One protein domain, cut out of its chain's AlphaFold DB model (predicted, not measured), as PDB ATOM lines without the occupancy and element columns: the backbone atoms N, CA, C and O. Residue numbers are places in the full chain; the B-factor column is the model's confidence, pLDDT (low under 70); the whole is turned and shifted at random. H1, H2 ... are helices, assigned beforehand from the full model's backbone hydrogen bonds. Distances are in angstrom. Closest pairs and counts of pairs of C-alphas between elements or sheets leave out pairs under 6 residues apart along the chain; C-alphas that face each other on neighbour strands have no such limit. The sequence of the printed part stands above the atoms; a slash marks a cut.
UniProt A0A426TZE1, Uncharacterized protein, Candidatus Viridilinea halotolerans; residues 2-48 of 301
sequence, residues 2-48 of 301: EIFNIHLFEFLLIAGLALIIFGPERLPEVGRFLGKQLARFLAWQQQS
ATOM      1  N   GLU A   2     -33.590  -1.590  42.766       67.00
ATOM      2  CA  GLU A   2     -32.198  -1.866  42.405       67.00
ATOM      3  C   GLU A   2     -31.435  -2.031  43.718       67.00
ATOM      4  O   GLU A   2     -31.008  -1.052  44.316       67.00
ATOM      5  N   ILE A   3     -31.358  -3.251  44.250       58.47
ATOM      6  CA  ILE A   3     -30.725  -3.461  45.565       58.47
ATOM      7  C   ILE A   3     -29.185  -3.412  45.463       58.47
ATOM      8  O   ILE A   3     -28.524  -3.278  46.482       58.47
ATOM      9  N   PHE A   4     -28.611  -3.397  44.249       76.06
ATOM     10  CA  PHE A   4     -27.156  -3.330  44.032       76.06
ATOM     11  C   PHE A   4     -26.729  -2.653  42.711       76.06
ATOM     12  O   PHE A   4     -25.723  -3.056  42.141       76.06
ATOM     13  N   ASN A   5     -27.493  -1.696  42.159       83.19
ATOM     14  CA  ASN A   5     -27.293  -1.187  40.777       83.19
ATOM     15  C   ASN A   5     -27.233  -2.298  39.703       83.19
ATOM     16  O   ASN A   5     -26.749  -2.078  38.601       83.19
ATOM     17  N   ILE A   6     -27.711  -3.497  40.042       83.19
ATOM     18  CA  ILE A   6     -27.799  -4.652  39.160       83.19
ATOM     19  C   ILE A   6     -29.276  -4.837  38.858       83.19
ATOM     20  O   ILE A   6     -30.091  -5.065  39.765       83.19
ATOM     21  N   HIS A   7     -29.636  -4.736  37.585       90.88
ATOM     22  CA  HIS A   7     -31.000  -5.010  37.157       90.88
ATOM     23  C   HIS A   7     -31.285  -6.518  37.222       90.88
ATOM     24  O   HIS A   7     -30.401  -7.348  37.014       90.88
ATOM     25  N   LEU A   8     -32.549  -6.904  37.440       90.56
ATOM     26  CA  LEU A   8     -32.957  -8.320  37.424       90.56
ATOM     27  C   LEU A   8     -32.510  -9.032  36.134       90.56
ATOM     28  O   LEU A   8     -32.122 -10.198  36.163       90.56
ATOM     29  N   PHE A   9     -32.539  -8.315  35.008       93.19
ATOM     30  CA  PHE A   9     -32.080  -8.819  33.718       93.19
ATOM     31  C   PHE A   9     -30.568  -9.092  33.687       93.19
ATOM     32  O   PHE A   9     -30.147 -10.123  33.168       93.19
ATOM     33  N   GLU A  10     -29.752  -8.224  34.287       92.50
ATOM     34  CA  GLU A  10     -28.298  -8.410  34.381       92.50
ATOM     35  C   GLU A  10     -27.945  -9.602  35.271       92.50
ATOM     36  O   GLU A  10     -27.099 -10.415  34.900       92.50
ATOM     37  N   PHE A  11     -28.653  -9.783  36.392       93.50
ATOM     38  CA  PHE A  11     -28.503 -10.979  37.226       93.50
ATOM     39  C   PHE A  11     -28.799 -12.261  36.434       93.50
ATOM     40  O   PHE A  11     -28.053 -13.235  36.523       93.50
ATOM     41  N   LEU A  12     -29.859 -12.255  35.620       94.25
ATOM     42  CA  LEU A  12     -30.229 -13.401  34.790       94.25
ATOM     43  C   LEU A  12     -29.183 -13.690  33.702       94.25
ATOM     44  O   LEU A  12     -28.888 -14.854  33.429       94.25
ATOM     45  N   LEU A  13     -28.592 -12.645  33.114       95.88
ATOM     46  CA  LEU A  13     -27.517 -12.762  32.127       95.88
ATOM     47  C   LEU A  13     -26.255 -13.370  32.750       95.88
ATOM     48  O   LEU A  13     -25.684 -14.302  32.182       95.88
ATOM     49  N   ILE A  14     -25.858 -12.906  33.937       93.75
ATOM     50  CA  ILE A  14     -24.715 -13.457  34.678       93.75
ATOM     51  C   ILE A  14     -24.990 -14.909  35.093       93.75
ATOM     52  O   ILE A  14     -24.127 -15.767  34.915       93.75
ATOM     53  N   ALA A  15     -26.193 -15.215  35.585       92.88
ATOM     54  CA  ALA A  15     -26.588 -16.581  35.923       92.88
ATOM     55  C   ALA A  15     -26.547 -17.505  34.691       92.88
ATOM     56  O   ALA A  15     -26.015 -18.612  34.768       92.88
ATOM     57  N   GLY A  16     -27.037 -17.041  33.537       96.00
ATOM     58  CA  GLY A  16     -26.943 -17.766  32.269       96.00
ATOM     59  C   GLY A  16     -25.497 -17.997  31.824       96.00
ATOM     60  O   GLY A  16     -25.140 -19.113  31.452       96.00
ATOM     61  N   LEU A  17     -24.638 -16.977  31.930       96.12
ATOM     62  CA  LEU A  17     -23.212 -17.097  31.621       96.12
ATOM     63  C   LEU A  17     -22.510 -18.090  32.559       96.12
ATOM     64  O   LEU A  17     -21.720 -18.915  32.103       96.12
ATOM     65  N   ALA A  18     -22.843 -18.074  33.851       94.44
ATOM     66  CA  ALA A  18     -22.339 -19.046  34.814       94.44
ATOM     67  C   ALA A  18     -22.781 -20.477  34.462       94.44
ATOM     68  O   ALA A  18     -21.967 -21.395  34.543       94.44
ATOM     69  N   LEU A  19     -24.022 -20.675  33.997       95.31
ATOM     70  CA  LEU A  19     -24.487 -21.972  33.489       95.31
ATOM     71  C   LEU A  19     -23.707 -22.432  32.252       95.31
ATOM     72  O   LEU A  19     -23.492 -23.630  32.099       95.31
ATOM     73  N   ILE A  20     -23.285 -21.517  31.378       96.25
ATOM     74  CA  ILE A  20     -22.488 -21.854  30.187       96.25
ATOM     75  C   ILE A  20     -21.057 -22.239  30.579       96.25
ATOM     76  O   ILE A  20     -20.535 -23.233  30.082       96.25
ATOM     77  N   ILE A  21     -20.428 -21.471  31.472       95.69
ATOM     78  CA  ILE A  21     -19.027 -21.675  31.871       95.69
ATOM     79  C   ILE A  21     -18.880 -22.908  32.768       95.69
ATOM     80  O   ILE A  21     -18.023 -23.755  32.529       95.69
ATOM     81  N   PHE A  22     -19.706 -23.011  33.810       92.38
ATOM     82  CA  PHE A  22     -19.620 -24.091  34.796       92.38
ATOM     83  C   PHE A  22     -20.460 -25.315  34.418       92.38
ATOM     84  O   PHE A  22     -20.202 -26.414  34.913       92.38
ATOM     85  N   GLY A  23     -21.448 -25.145  33.539       94.56
ATOM     86  CA  GLY A  23     -22.417 -26.173  33.181       94.56
ATOM     87  C   GLY A  23     -23.626 -26.200  34.131       94.56
ATOM     88  O   GLY A  23     -23.481 -25.976  35.340       94.56
ATOM     89  N   PRO A  24     -24.829 -26.543  33.629       93.00
ATOM     90  CA  PRO A  24     -26.044 -26.622  34.444       93.00
ATOM     91  C   PRO A  24     -25.982 -27.718  35.518       93.00
ATOM     92  O   PRO A  24     -26.704 -27.647  36.507       93.00
ATOM     93  N   GLU A  25     -25.109 -28.715  35.357       92.94
ATOM     94  CA  GLU A  25     -24.987 -29.827  36.303       92.94
ATOM     95  C   GLU A  25     -24.128 -29.493  37.530       92.94
ATOM     96  O   GLU A  25     -24.341 -30.068  38.596       92.94
ATOM     97  N   ARG A  26     -23.196 -28.531  37.429       91.25
ATOM     98  CA  ARG A  26     -22.229 -28.242  38.507       91.25
ATOM     99  C   ARG A  26     -22.680 -27.149  39.472       91.25
ATOM    100  O   ARG A  26     -22.379 -27.220  40.661       91.25
ATOM    101  N   LEU A  27     -23.449 -26.167  39.002       92.94
ATOM    102  CA  LEU A  27     -24.034 -25.125  39.856       92.94
ATOM    103  C   LEU A  27     -24.899 -25.658  41.015       92.94
ATOM    104  O   LEU A  27     -24.701 -25.200  42.143       92.94
ATOM    105  N   PRO A  28     -25.820 -26.625  40.817       88.69
ATOM    106  CA  PRO A  28     -26.601 -27.169  41.926       88.69
ATOM    107  C   PRO A  28     -25.735 -27.951  42.920       88.69
ATOM    108  O   PRO A  28     -26.041 -27.968  44.111       88.69
ATOM    109  N   GLU A  29     -24.641 -28.570  42.474       91.38
ATOM    110  CA  GLU A  29     -23.707 -29.267  43.359       91.38
ATOM    111  C   GLU A  29     -22.970 -28.281  44.282       91.38
ATOM    112  O   GLU A  29     -22.982 -28.455  45.506       91.38
ATOM    113  N   VAL A  30     -22.444 -27.184  43.721       92.31
ATOM    114  CA  VAL A  30     -21.800 -26.099  44.486       92.31
ATOM    115  C   VAL A  30     -22.804 -25.398  45.406       92.31
ATOM    116  O   VAL A  30     -22.505 -25.164  46.577       92.31
ATOM    117  N   GLY A  31     -24.026 -25.139  44.931       93.88
ATOM    118  CA  GLY A  31     -25.092 -24.548  45.741       93.88
ATOM    119  C   GLY A  31     -25.474 -25.416  46.943       93.88
ATOM    120  O   GLY A  31     -25.674 -24.903  48.042       93.88
ATOM    121  N   ARG A  32     -25.502 -26.748  46.787       94.00
ATOM    122  CA  ARG A  32     -25.742 -27.679  47.906       94.00
ATOM    123  C   ARG A  32     -24.574 -27.718  48.883       94.00
ATOM    124  O   ARG A  32     -24.807 -27.871  50.082       94.00
ATOM    125  N   PHE A  33     -23.340 -27.596  48.400       93.69
ATOM    126  CA  PHE A  33     -22.161 -27.523  49.260       93.69
ATOM    127  C   PHE A  33     -22.170 -26.241  50.103       93.69
ATOM    128  O   PHE A  33     -22.109 -26.314  51.332       93.69
ATOM    129  N   LEU A  34     -22.353 -25.089  49.456       94.94
ATOM    130  CA  LEU A  34     -22.406 -23.789  50.122       94.94
ATOM    131  C   LEU A  34     -23.630 -23.679  51.038       94.94
ATOM    132  O   LEU A  34     -23.520 -23.200  52.159       94.94
ATOM    133  N   GLY A  35     -24.771 -24.226  50.618       95.38
ATOM    134  CA  GLY A  35     -25.984 -24.293  51.429       95.38
ATOM    135  C   GLY A  35     -25.809 -25.136  52.692       95.38
ATOM    136  O   GLY A  35     -26.277 -24.736  53.753       95.38
ATOM    137  N   LYS A  36     -25.086 -26.263  52.632       95.81
ATOM    138  CA  LYS A  36     -24.744 -27.048  53.833       95.81
ATOM    139  C   LYS A  36     -23.802 -26.287  54.760       95.81
ATOM    140  O   LYS A  36     -23.974 -26.364  55.972       95.81
ATOM    141  N   GLN A  37     -22.813 -25.574  54.220       95.12
ATOM    142  CA  GLN A  37     -21.918 -24.751  55.037       95.12
ATOM    143  C   GLN A  37     -22.666 -23.590  55.693       95.12
ATOM    144  O   GLN A  37     -22.523 -23.384  56.893       95.12
ATOM    145  N   LEU A  38     -23.534 -22.914  54.944       94.88
ATOM    146  CA  LEU A  38     -24.371 -21.838  55.455       94.88
ATOM    147  C   LEU A  38     -25.371 -22.359  56.493       94.88
ATOM    148  O   LEU A  38     -25.508 -21.760  57.547       94.88
ATOM    149  N   ALA A  39     -25.992 -23.519  56.271       93.25
ATOM    150  CA  ALA A  39     -26.866 -24.152  57.258       93.25
ATOM    151  C   ALA A  39     -26.117 -24.506  58.550       93.25
ATOM    152  O   ALA A  39     -26.659 -24.322  59.634       93.25
ATOM    153  N   ARG A  40     -24.866 -24.977  58.455       89.69
ATOM    154  CA  ARG A  40     -24.013 -25.216  59.631       89.69
ATOM    155  C   ARG A  40     -23.617 -23.915  60.318       89.69
ATOM    156  O   ARG A  40     -23.586 -23.894  61.539       89.69
ATOM    157  N   PHE A  41     -23.358 -22.850  59.564       90.50
ATOM    158  CA  PHE A  41     -23.075 -21.526  60.116       90.50
ATOM    159  C   PHE A  41     -24.297 -20.944  60.835       90.50
ATOM    160  O   PHE A  41     -24.175 -20.504  61.970       90.50
ATOM    161  N   LEU A  42     -25.487 -21.023  60.233       88.75
ATOM    162  CA  LEU A  42     -26.739 -20.608  60.869       88.75
ATOM    163  C   LEU A  42     -27.053 -21.469  62.095       88.75
ATOM    164  O   LEU A  42     -27.462 -20.933  63.117       88.75
ATOM    165  N   ALA A  43     -26.851 -22.787  62.018       85.12
ATOM    166  CA  ALA A  43     -27.032 -23.677  63.162       85.12
ATOM    167  C   ALA A  43     -26.039 -23.352  64.283       85.12
ATOM    168  O   ALA A  43     -26.431 -23.317  65.441       85.12
ATOM    169  N   TRP A  44     -24.783 -23.047  63.949       81.50
ATOM    170  CA  TRP A  44     -23.779 -22.602  64.912       81.50
ATOM    171  C   TRP A  44     -24.141 -21.251  65.532       81.50
ATOM    172  O   TRP A  44     -24.048 -21.111  66.742       81.50
ATOM    173  N   GLN A  45     -24.638 -20.296  64.743       79.50
ATOM    174  CA  GLN A  45     -25.142 -19.018  65.245       79.50
ATOM    175  C   GLN A  45     -26.345 -19.212  66.185       79.50
ATOM    176  O   GLN A  45     -26.438 -18.551  67.212       79.50
ATOM    177  N   GLN A  46     -27.253 -20.140  65.865       73.00
ATOM    178  CA  GLN A  46     -28.416 -20.463  66.702       73.00
ATOM    179  C   GLN A  46     -28.055 -21.267  67.957       73.00
ATOM    180  O   GLN A  46     -28.706 -21.114  68.985       73.00
ATOM    181  N   GLN A  47     -27.035 -22.123  67.882       65.69
ATOM    182  CA  GLN A  47     -26.494 -22.883  69.014       65.69
ATOM    183  C   GLN A  47     -25.423 -22.106  69.781       65.69
ATOM    184  O   GLN A  47     -24.866 -22.642  70.738       65.69
ATOM    185  N   SER A  48     -25.110 -20.877  69.365       56.88
ATOM    186  CA  SER A  48     -24.070 -20.096  70.007       56.88
ATOM    187  C   SER A  48     -24.542 -19.739  71.423       56.88
ATOM    188  O   SER A  48     -25.622 -19.153  71.570       56.88
TER     189      SER A  48
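This is residues 2 to 48 of the 301 residues of an uncharacterized protein of Candidatus Viridilinea halotolerans (UniProt A0A426TZE1). Two helices, a long H2 and a shorter H1, meet near their ends at a turn and open away from each other as a wide V, with no core between the arms. A short unnamed tail, residues 2 to 7, continues beyond the open end of H1. The printed part has 47 residues with two named helices, H1 then H2, and no named strand; its class is all helix. It is only just extended, close to loose, with a radius of gyration of the C-alphas of 14.6 A, and flat, spanning 38 by 29 by 9 A.

H2, residues 26 to 46, and H1, residues 8 to 22, are close but not clearly touching, with 1 pair of C-alphas within 8 A. The closest C-alphas, those of Leu 19 and Leu 27, are 7.1 A apart. The helices run opposite ways at a steep tilt of 66 degrees. In H1 and H2 every O i to N i+4 pair is within hydrogen-bond range.

H2 measures 29.9 A from C-alpha 26 at (-22.229, -28.242, 38.507) to C-alpha 46 at (-28.416, -20.463, 66.702). H1 measures 20.8 A and begins at C-alpha 8, (-32.957, -8.320, 37.424).

The two farthest C-alphas, those of Ile 20 and Ser 48, are 39.9 A apart. The link from H1 to H2 is tight, and the printed part has no cut. Residues 2 to 3 and 47 to 48 have pLDDT under 70.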